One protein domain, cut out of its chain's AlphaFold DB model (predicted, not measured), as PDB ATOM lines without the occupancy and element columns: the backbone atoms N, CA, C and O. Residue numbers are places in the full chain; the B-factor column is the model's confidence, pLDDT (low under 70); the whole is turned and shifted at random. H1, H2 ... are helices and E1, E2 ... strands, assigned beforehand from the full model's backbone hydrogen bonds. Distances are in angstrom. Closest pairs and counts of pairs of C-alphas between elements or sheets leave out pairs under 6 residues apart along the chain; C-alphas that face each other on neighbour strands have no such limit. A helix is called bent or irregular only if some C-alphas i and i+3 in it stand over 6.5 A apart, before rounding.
ATOM      1  N   ALA A   8      40.761 -30.700  32.977       86.25
ATOM      2  CA  ALA A   8      39.931 -31.193  31.890       86.25
ATOM      3  C   ALA A   8      40.197 -32.689  31.707       86.25
ATOM      4  O   ALA A   8      41.320 -33.148  31.921       86.25
ATOM      5  N   ILE A   9      39.168 -33.429  31.312       84.12
ATOM      6  CA  ILE A   9      39.215 -34.875  31.091       84.12
ATOM      7  C   ILE A   9      38.530 -35.220  29.771       84.12
ATOM      8  O   ILE A   9      37.715 -34.448  29.267       84.12
ATOM      9  N   VAL A  10      38.863 -36.380  29.216       83.62
ATOM     10  CA  VAL A  10      38.194 -36.947  28.041       83.62
ATOM     11  C   VAL A  10      37.562 -38.252  28.462       83.62
ATOM     12  O   VAL A  10      38.244 -39.099  29.035       83.62
ATOM     13  N   LEU A  11      36.265 -38.385  28.213       83.06
ATOM     14  CA  LEU A  11      35.490 -39.559  28.584       83.06
ATOM     15  C   LEU A  11      34.499 -39.904  27.478       83.06
ATOM     16  O   LEU A  11      34.043 -39.038  26.732       83.06
ATOM     17  N   ASP A  12      34.093 -41.165  27.441       83.56
ATOM     18  CA  ASP A  12      32.930 -41.566  26.663       83.56
ATOM     19  C   ASP A  12      31.655 -41.215  27.425       83.56
ATOM     20  O   ASP A  12      31.396 -41.739  28.511       83.56
ATOM     21  N   LEU A  13      30.826 -40.359  26.834       85.69
ATOM     22  CA  LEU A  13      29.544 -39.970  27.402       85.69
ATOM     23  C   LEU A  13      28.437 -40.857  26.825       85.69
ATOM     24  O   LEU A  13      28.297 -40.975  25.609       85.69
ATOM     25  N   ARG A  14      27.616 -41.468  27.682       83.69
ATOM     26  CA  ARG A  14      26.404 -42.182  27.257       83.69
ATOM     27  C   ARG A  14      25.161 -41.388  27.641       83.69
ATOM     28  O   ARG A  14      24.967 -41.107  28.817       83.69
ATOM     29  N   VAL A  15      24.320 -41.063  26.660       84.88
ATOM     30  CA  VAL A  15      23.050 -40.343  26.851       84.88
ATOM     31  C   VAL A  15      21.969 -41.039  26.035       84.88
ATOM     32  O   VAL A  15      22.187 -41.306  24.856       84.88
ATOM     33  N   ASP A  16      20.839 -41.381  26.655       80.12
ATOM     34  CA  ASP A  16      19.711 -42.076  26.009       80.12
ATOM     35  C   ASP A  16      20.129 -43.311  25.183       80.12
ATOM     36  O   ASP A  16      19.655 -43.548  24.073       80.12
ATOM     37  N   GLY A  17      21.091 -44.086  25.698       76.12
ATOM     38  CA  GLY A  17      21.637 -45.274  25.027       76.12
ATOM     39  C   GLY A  17      22.637 -44.992  23.896       76.12
ATOM     40  O   GLY A  17      23.280 -45.922  23.413       76.12
ATOM     41  N   ARG A  18      22.842 -43.729  23.504       77.50
ATOM     42  CA  ARG A  18      23.838 -43.318  22.504       77.50
ATOM     43  C   ARG A  18      25.190 -43.086  23.174       77.50
ATOM     44  O   ARG A  18      25.273 -42.388  24.182       77.50
ATOM     45  N   ARG A  19      26.262 -43.659  22.616       81.12
ATOM     46  CA  ARG A  19      27.647 -43.436  23.068       81.12
ATOM     47  C   ARG A  19      28.285 -42.327  22.235       81.12
ATOM     48  O   ARG A  19      28.396 -42.464  21.022       81.12
ATOM     49  N   LEU A  20      28.735 -41.270  22.896       82.25
ATOM     50  CA  LEU A  20      29.535 -40.193  22.332       82.25
ATOM     51  C   LEU A  20      30.972 -40.369  22.817       82.25
ATOM     52  O   LEU A  20      31.281 -40.089  23.977       82.25
ATOM     53  N   ALA A  21      31.820 -40.902  21.942       79.94
ATOM     54  CA  ALA A  21      33.210 -41.169  22.277       79.94
ATOM     55  C   ALA A  21      34.023 -39.874  22.408       79.94
ATOM     56  O   ALA A  21      33.665 -38.853  21.817       79.94
ATOM     57  N   ASP A  22      35.102 -39.939  23.185       80.38
ATOM     58  CA  ASP A  22      36.117 -38.883  23.286       80.38
ATOM     59  C   ASP A  22      35.555 -37.485  23.613       80.38
ATOM     60  O   ASP A  22      36.019 -36.459  23.108       80.38
ATOM     61  N   THR A  23      34.542 -37.416  24.479       82.69
ATOM     62  CA  THR A  23      33.891 -36.156  24.846       82.69
ATOM     63  C   THR A  23      34.761 -35.383  25.848       82.69
ATOM     64  O   THR A  23      34.976 -35.861  26.967       82.69
ATOM     65  N   PRO A  24      35.257 -34.175  25.506       86.81
ATOM     66  CA  PRO A  24      36.020 -33.353  26.436       86.81
ATOM     67  C   PRO A  24      35.101 -32.720  27.486       86.81
ATOM     68  O   PRO A  24      34.081 -32.111  27.156       86.81
ATOM     69  N   MET A  25      35.491 -32.805  28.756       85.94
ATOM     70  CA  MET A  25      34.750 -32.258  29.892       85.94
ATOM     71  C   MET A  25      35.670 -31.466  30.821       85.94
ATOM     72  O   MET A  25      36.865 -31.740  30.937       85.94
ATOM     73  N   LEU A  26      35.098 -30.466  31.487       89.94
ATOM     74  CA  LEU A  26      35.768 -29.685  32.521       89.94
ATOM     75  C   LEU A  26      35.428 -30.261  33.891       89.94
ATOM     76  O   LEU A  26      34.258 -30.508  34.174       89.94
ATOM     77  N   VAL A  27      36.439 -30.438  34.739       86.75
ATOM     78  CA  VAL A  27      36.237 -30.887  36.120       86.75
ATOM     79  C   VAL A  27      36.084 -29.658  37.005       86.75
ATOM     80  O   VAL A  27      37.007 -28.847  37.115       86.75
ATOM     81  N   ALA A  28      34.911 -29.515  37.610       87.75
ATOM     82  CA  ALA A  28      34.539 -28.384  38.447       87.75
ATOM     83  C   ALA A  28      33.617 -28.844  39.584       87.75
ATOM     84  O   ALA A  28      32.959 -29.875  39.458       87.75
ATOM     85  N   ASP A  29      33.534 -28.059  40.659       87.25
ATOM     86  CA  ASP A  29      32.458 -28.210  41.640       87.25
ATOM     87  C   ASP A  29      31.143 -27.698  41.028       87.25
ATOM     88  O   ASP A  29      30.985 -26.509  40.735       87.25
ATOM     89  N   LEU A  30      30.217 -28.625  40.784       86.31
ATOM     90  CA  LEU A  30      28.913 -28.372  40.173       86.31
ATOM     91  C   LEU A  30      27.772 -28.326  41.209       86.31
ATOM     92  O   LEU A  30      26.603 -28.157  40.844       86.31
ATOM     93  N   GLY A  31      28.079 -28.467  42.503       89.12
ATOM     94  CA  GLY A  31      27.097 -28.491  43.581       89.12
ATOM     95  C   GLY A  31      26.140 -29.684  43.494       89.12
ATOM     96  O   GLY A  31      26.483 -30.795  43.874       89.12
ATOM     97  N   LYS A  32      24.901 -29.446  43.042       91.44
ATOM     98  CA  LYS A  32      23.823 -30.460  43.003       91.44
ATOM     99  C   LYS A  32      23.752 -31.254  41.696       91.44
ATOM    100  O   LYS A  32      22.836 -32.054  41.530       91.44
ATOM    101  N   HIS A  33      24.638 -30.970  40.750       88.00
ATOM    102  CA  HIS A  33      24.624 -31.589  39.431       88.00
ATOM    103  C   HIS A  33      25.861 -32.457  39.252       88.00
ATOM    104  O   HIS A  33      26.957 -32.026  39.586       88.00
ATOM    105  N   ASP A  34      25.698 -33.636  38.659       88.81
ATOM    106  CA  ASP A  34      26.837 -34.501  38.338       88.81
ATOM    107  C   ASP A  34      27.533 -34.056  37.044       88.81
ATOM    108  O   ASP A  34      28.753 -34.129  36.912       88.81
ATOM    109  N   VAL A  35      26.749 -33.579  36.069       90.50
ATOM    110  CA  VAL A  35      27.215 -33.174  34.739       90.50
ATOM    111  C   VAL A  35      26.390 -31.992  34.235       90.50
ATOM    112  O   VAL A  35      25.167 -31.971  34.362       90.50
ATOM    113  N   ILE A  36      27.053 -31.028  33.592       91.25
ATOM    114  CA  ILE A  36      26.405 -29.952  32.833       91.25
ATOM    115  C   ILE A  36      26.835 -30.048  31.371       91.25
ATOM    116  O   ILE A  36      28.025 -30.025  31.057       91.25
ATOM    117  N   LEU A  37      25.856 -30.103  30.466       90.19
ATOM    118  CA  LEU A  37      26.088 -30.070  29.024       90.19
ATOM    119  C   LEU A  37      25.878 -28.651  28.496       90.19
ATOM    120  O   LEU A  37      24.839 -28.025  28.701       90.19
ATOM    121  N   GLY A  38      26.894 -28.125  27.817       89.50
ATOM    122  CA  GLY A  38      26.854 -26.778  27.258       89.50
ATOM    123  C   GLY A  38      26.113 -26.703  25.923       89.50
ATOM    124  O   GLY A  38      26.027 -27.677  25.177       89.50
ATOM    125  N   LYS A  39      25.686 -25.489  25.548       86.38
ATOM    126  CA  LYS A  39      25.051 -25.205  24.244       86.38
ATOM    127  C   LYS A  39      25.867 -25.700  23.043       86.38
ATOM    128  O   LYS A  39      25.289 -26.111  22.047       86.38
ATOM    129  N   LYS A  40      27.203 -25.669  23.139       84.00
ATOM    130  CA  LYS A  40      28.106 -26.170  22.092       84.00
ATOM    131  C   LYS A  40      27.902 -27.667  21.850       84.00
ATOM    132  O   LYS A  40      27.696 -28.064  20.711       84.00
ATOM    133  N   TRP A  41      27.875 -28.456  22.923       87.75
ATOM    134  CA  TRP A  41      27.619 -29.892  22.841       87.75
ATOM    135  C   TRP A  41      26.235 -30.172  22.243       87.75
ATOM    136  O   TRP A  41      26.104 -31.029  21.378       87.75
ATOM    137  N   ILE A  42      25.216 -29.404  22.642       88.81
ATOM    138  CA  ILE A  42      23.849 -29.522  22.108       88.81
ATOM    139  C   ILE A  42      23.832 -29.262  20.592       88.81
ATOM    140  O   ILE A  42      23.289 -30.065  19.836       88.81
ATOM    141  N   ALA A  43      24.480 -28.184  20.137       85.38
ATOM    142  CA  ALA A  43      24.546 -27.811  18.724       85.38
ATOM    143  C   ALA A  43      25.329 -28.827  17.875       85.38
ATOM    144  O   ALA A  43      24.856 -29.235  16.818       85.38
ATOM    145  N   GLU A  44      26.492 -29.284  18.351       83.31
ATOM    146  CA  GLU A  44      27.304 -30.313  17.680       83.31
ATOM    147  C   GLU A  44      26.568 -31.652  17.583       83.31
ATOM    148  O   GLU A  44      26.806 -32.443  16.667       83.31
ATOM    149  N   ASN A  45      25.662 -31.918  18.527       82.00
ATOM    150  CA  ASN A  45      24.830 -33.112  18.543       82.00
ATOM    151  C   ASN A  45      23.469 -32.962  17.878       82.00
ATOM    152  O   ASN A  45      22.796 -33.973  17.707       82.00
ATOM    153  N   GLN A  46      23.126 -31.749  17.428       87.00
ATOM    154  CA  GLN A  46      21.824 -31.415  16.847       87.00
ATOM    155  C   GLN A  46      20.659 -31.901  17.723       87.00
ATOM    156  O   GLN A  46      19.605 -32.282  17.226       87.00
ATOM    157  N   VAL A  47      20.874 -31.898  19.039       88.81
ATOM    158  CA  VAL A  47      19.888 -32.315  20.031       88.81
ATOM    159  C   VAL A  47      19.047 -31.111  20.415       88.81
ATOM    160  O   VAL A  47      19.575 -30.011  20.566       88.81
ATOM    161  N   LEU A  48      17.751 -31.307  20.626       91.25
ATOM    162  CA  LEU A  48      16.882 -30.273  21.175       91.25
ATOM    163  C   LEU A  48      16.508 -30.625  22.622       91.25
ATOM    164  O   LEU A  48      15.950 -31.699  22.856       91.25
ATOM    165  N   PRO A  49      16.801 -29.757  23.607       91.25
ATOM    166  CA  PRO A  49      16.327 -29.956  24.968       91.25
ATOM    167  C   PRO A  49      14.825 -29.661  25.047       91.25
ATOM    168  O   PRO A  49      14.392 -28.525  24.851       91.25
ATOM    169  N   ASP A  50      14.029 -30.678  25.365       92.25
ATOM    170  CA  ASP A  50      12.623 -30.526  25.728       92.25
ATOM    171  C   ASP A  50      12.527 -30.412  27.252       92.25
ATOM    172  O   ASP A  50      12.446 -31.409  27.975       92.25
ATOM    173  N   CYS A  51      12.579 -29.173  27.746       90.81
ATOM    174  CA  CYS A  51      12.562 -28.882  29.179       90.81
ATOM    175  C   CYS A  51      11.245 -29.294  29.853       90.81
ATOM    176  O   CYS A  51      11.254 -29.645  31.028       90.81
ATOM    177  N   ALA A  52      10.122 -29.245  29.130       93.19
ATOM    178  CA  ALA A  52       8.821 -29.629  29.671       93.19
ATOM    179  C   ALA A  52       8.705 -31.154  29.792       93.19
ATOM    180  O   ALA A  52       8.198 -31.661  30.790       93.19
ATOM    181  N   GLY A  53       9.215 -31.880  28.793       91.75
ATOM    182  CA  GLY A  53       9.263 -33.341  28.777       91.75
ATOM    183  C   GLY A  53      10.459 -33.957  29.506       91.75
ATOM    184  O   GLY A  53      10.564 -35.181  29.527       91.75
ATOM    185  N   ASN A  54      11.361 -33.138  30.061       87.00
ATOM    186  CA  ASN A  54      12.635 -33.546  30.663       87.00
ATOM    187  C   ASN A  54      13.395 -34.586  29.817       87.00
ATOM    188  O   ASN A  54      13.824 -35.629  30.313       87.00
ATOM    189  N   ARG A  55      13.503 -34.324  28.512       88.25
ATOM    190  CA  ARG A  55      14.091 -35.255  27.544       88.25
ATOM    191  C   ARG A  55      14.911 -34.525  26.497       88.25
ATOM    192  O   ARG A  55      14.744 -33.328  26.260       88.25
ATOM    193  N   LEU A  56      15.777 -35.278  25.841       88.69
ATOM    194  CA  LEU A  56      16.526 -34.819  24.686       88.69
ATOM    195  C   LEU A  56      15.869 -35.375  23.426       88.69
ATOM    196  O   LEU A  56      15.705 -36.583  23.269       88.69
ATOM    197  N   LEU A  57      15.463 -34.480  22.531       90.06
ATOM    198  CA  LEU A  57      14.969 -34.855  21.216       90.06
ATOM    199  C   LEU A  57      16.171 -34.970  20.289       90.06
ATOM    200  O   LEU A  57      16.858 -33.987  20.000       90.06
ATOM    201  N   TRP A  58      16.440 -36.197  19.874       88.00
ATOM    202  CA  TRP A  58      17.500 -36.513  18.934       88.00
ATOM    203  C   TRP A  58      16.983 -36.379  17.500       88.00
ATOM    204  O   TRP A  58      15.799 -36.616  17.269       88.00
ATOM    205  N   PRO A  59      17.847 -36.036  16.534       84.50
ATOM    206  CA  PRO A  59      17.463 -36.083  15.132       84.50
ATOM    207  C   PRO A  59      17.192 -37.535  14.711       84.50
ATOM    208  O   PRO A  59      17.884 -38.458  15.166       84.50
ATOM    209  N   ASP A  60      16.193 -37.713  13.844       77.25
ATOM    210  CA  ASP A  60      15.808 -39.017  13.287       77.25
ATOM    211  C   ASP A  60      16.920 -39.594  12.397       77.25
ATOM    212  O   ASP A  60      17.219 -40.785  12.456       77.25
ATOM    213  N   GLU A  61      17.601 -38.729  11.641       70.62
ATOM    214  CA  GLU A  61      18.767 -39.073  10.830       70.62
ATOM    215  C   GLU A  61      20.046 -38.587  11.523       70.62
ATOM    216  O   GLU A  61      20.263 -37.389  11.731       70.62
ATOM    217  N   LEU A  62      20.916 -39.526  11.902       65.75
ATOM    218  CA  LEU A  62      22.278 -39.189  12.304       65.75
ATOM    219  C   LEU A  62      23.050 -38.745  11.057       65.75
ATOM    220  O   LEU A  62      23.032 -39.453  10.051       65.75
ATOM    221  N   PRO A  63      23.768 -37.613  11.092       56.84
ATOM    222  CA  PRO A  63      24.590 -37.243   9.958       56.84
ATOM    223  C   PRO A  63      25.704 -38.288   9.725       56.84
ATOM    224  O   PRO A  63      26.333 -38.733  10.691       56.84
ATOM    225  N   PRO A  64      26.013 -38.643   8.463       50.91
ATOM    226  CA  PRO A  64      26.863 -39.790   8.113       50.91
ATOM    227  C   PRO A  64      28.308 -39.692   8.633       50.91
ATOM    228  O   PRO A  64      28.993 -40.696   8.783       50.91
ATOM    229  N   TRP A  65      28.788 -38.492   8.978       54.66
ATOM    230  CA  TRP A  65      30.121 -38.303   9.566       54.66
ATOM    231  C   TRP A  65      30.214 -38.683  11.055       54.66
ATOM    232  O   TRP A  65      31.310 -38.648  11.614       54.66
ATOM    233  N   LYS A  66      29.098 -39.034  11.711       54.97
ATOM    234  CA  LYS A  66      29.068 -39.507  13.108       54.97
ATOM    235  C   LYS A  66      29.050 -41.018  13.276       54.97
ATOM    236  O   LYS A  66      29.284 -41.481  14.389       54.97
ATOM    237  N   GLU A  67      28.821 -41.782  12.211       48.62
ATOM    238  CA  GLU A  67      28.856 -43.251  12.273       48.62
ATOM    239  C   GLU A  67      30.274 -43.796  12.522       48.62
ATOM    240  O   GLU A  67      30.440 -44.928  12.970       48.62
ATOM    241  N   THR A  68      31.298 -42.956  12.351       44.06
ATOM    242  CA  THR A  68      32.704 -43.323  12.538       44.06
ATOM    243  C   THR A  68      33.358 -42.374  13.539       44.06
ATOM    244  O   THR A  68      34.059 -41.432  13.167       44.06
ATOM    245  N   ALA A  69      33.135 -42.596  14.836       42.38
ATOM    246  CA  ALA A  69      33.907 -41.929  15.883       42.38
ATOM    247  C   ALA A  69      35.345 -42.480  15.892       42.38
ATOM    248  O   ALA A  69      35.686 -43.383  16.643       42.38
ATOM    249  N   ASN A  70      36.156 -41.959  14.976       45.62
ATOM    250  CA  ASN A  70      37.613 -42.058  14.951       45.62
ATOM    251  C   ASN A  70      38.180 -40.727  14.427       45.62
ATOM    252  O   ASN A  70      39.070 -40.686  13.580       45.62
ATOM    253  N   GLN A  71      37.607 -39.607  14.879       47.81
ATOM    254  CA  GLN A  71      38.212 -38.304  14.630       47.81
ATOM    255  C   GLN A  71      39.270 -38.063  15.707       47.81
ATOM    256  O   GLN A  71      38.937 -38.102  16.892       47.81
ATOM    257  N   PRO A  72      40.543 -37.837  15.333       41.53
ATOM    258  CA  PRO A  72      41.586 -37.569  16.303       41.53
ATOM    259  C   PRO A  72      41.217 -36.305  17.077       41.53
ATOM    260  O   PRO A  72      40.933 -35.262  16.484       41.53
ATOM    261  N   VAL A  73      41.225 -36.416  18.406       44.25
ATOM    262  CA  VAL A  73      41.075 -35.315  19.360       44.25
ATOM    263  C   VAL A  73      42.152 -34.275  19.047       44.25
ATOM    264  O   VAL A  73      43.278 -34.349  19.541       44.25
ATOM    265  N   TRP A  74      41.846 -33.328  18.157       42.66
ATOM    266  CA  TRP A  74      42.798 -32.310  17.732       42.66
ATOM    267  C   TRP A  74      43.018 -31.369  18.907       42.66
ATOM    268  O   TRP A  74      42.282 -30.406  19.098       42.66
ATOM    269  N   THR A  75      44.059 -31.652  19.692       41.62
ATOM    270  CA  THR A  75      44.599 -30.802  20.756       41.62
ATOM    271  C   THR A  75      43.526 -30.252  21.700       41.62
ATOM    272  O   THR A  75      43.016 -29.143  21.523       41.62
ATOM    273  N   LEU A  76      43.302 -30.965  22.806       46.34
ATOM    274  CA  LEU A  76      42.909 -30.361  24.084       46.34
ATOM    275  C   LEU A  76      44.019 -29.412  24.547       46.34
ATOM    276  O   LEU A  76      44.771 -29.649  25.489       46.34
ATOM    277  N   LEU A  77      44.169 -28.323  23.804       42.25
ATOM    278  CA  LEU A  77      44.972 -27.199  24.191       42.25
ATOM    279  C   LEU A  77      44.394 -26.724  25.520       42.25
ATOM    280  O   LEU A  77      43.181 -26.622  25.715       42.25
ATOM    281  N   LYS A  78      45.293 -26.333  26.411       48.56
ATOM    282  CA  LYS A  78      45.044 -25.578  27.647       48.56
ATOM    283  C   LYS A  78      44.161 -24.323  27.437       48.56
ATOM    284  O   LYS A  78      43.904 -23.585  28.376       48.56
ATOM    285  N   THR A  79      43.715 -24.063  26.207       50.44
ATOM    286  CA  THR A  79      42.734 -23.073  25.779       50.44
ATOM    287  C   THR A  79      41.335 -23.303  26.336       50.44
ATOM    288  O   THR A  79      40.663 -22.303  26.550       50.44
TER     289      THR A  79
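What this domain is: This is residues 8 to 79 of the 114 residues of an uncharacterized protein of Aspergillus glaucus CBS 516.65 (UniProt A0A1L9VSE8). A long, bent hairpin of strands E1 and E2 and a small hairpin of E3 and E4 stand well separated, with the short helix H1 between them in a loose, open arrangement. The loop of residues 29 to 34 sticks out, and a tail, residues 58 to 79, leads from E4 round the outside back toward the region of Ala 8. The printed part has 72 residues, with one named helix and four named strands in the order E1, E2, H1, E3, E4; both two-stranded sheets are antiparallel, the class is mixed, and under half of the residues are in named elements. It is only just loose, close to compact, with a radius of gyration of the C-alphas of 13.5 A and spans of 35 by 35 by 20 A.

Where its parts are: E1, residues 8 to 15, is 19.9 A long and begins at C-alpha 8 (39.931, -31.193, 31.890). E2, residues 18 to 27, is 22.2 A long. H1 is residues 39 to 45, 9.8 A. E3 is residues 48 to 50, 6.2 A, and E4 is residues 55 to 57, 6.4 A, ending at C-alpha 57 (14.969, -34.855, 21.216).

How they stand to each other: E1 and E2 form an antiparallel hairpin, with N 11 and O 23 within hydrogen-bond range at 3.1 A. E1 bends by 61 degrees at residue 12 and E2 by 75 degrees at residue 22. E1 and H1 are apart. Every O i to N i+4 pair in H1 is within hydrogen-bond range. The closest C-alphas of H1 and E3 are those of Ile 42 and Leu 48, 7.1 A. E3 and E4 form the other antiparallel hairpin, with N 57 and O 48 at 2.8 A.

The domain as a whole: The C-alphas farthest apart, Gly 31 and Pro 64, are 37.2 A apart. The printed part has no cut. The link from E2 to H1 is long, 11 residues. Residues 62 to 79 have pLDDT under 70.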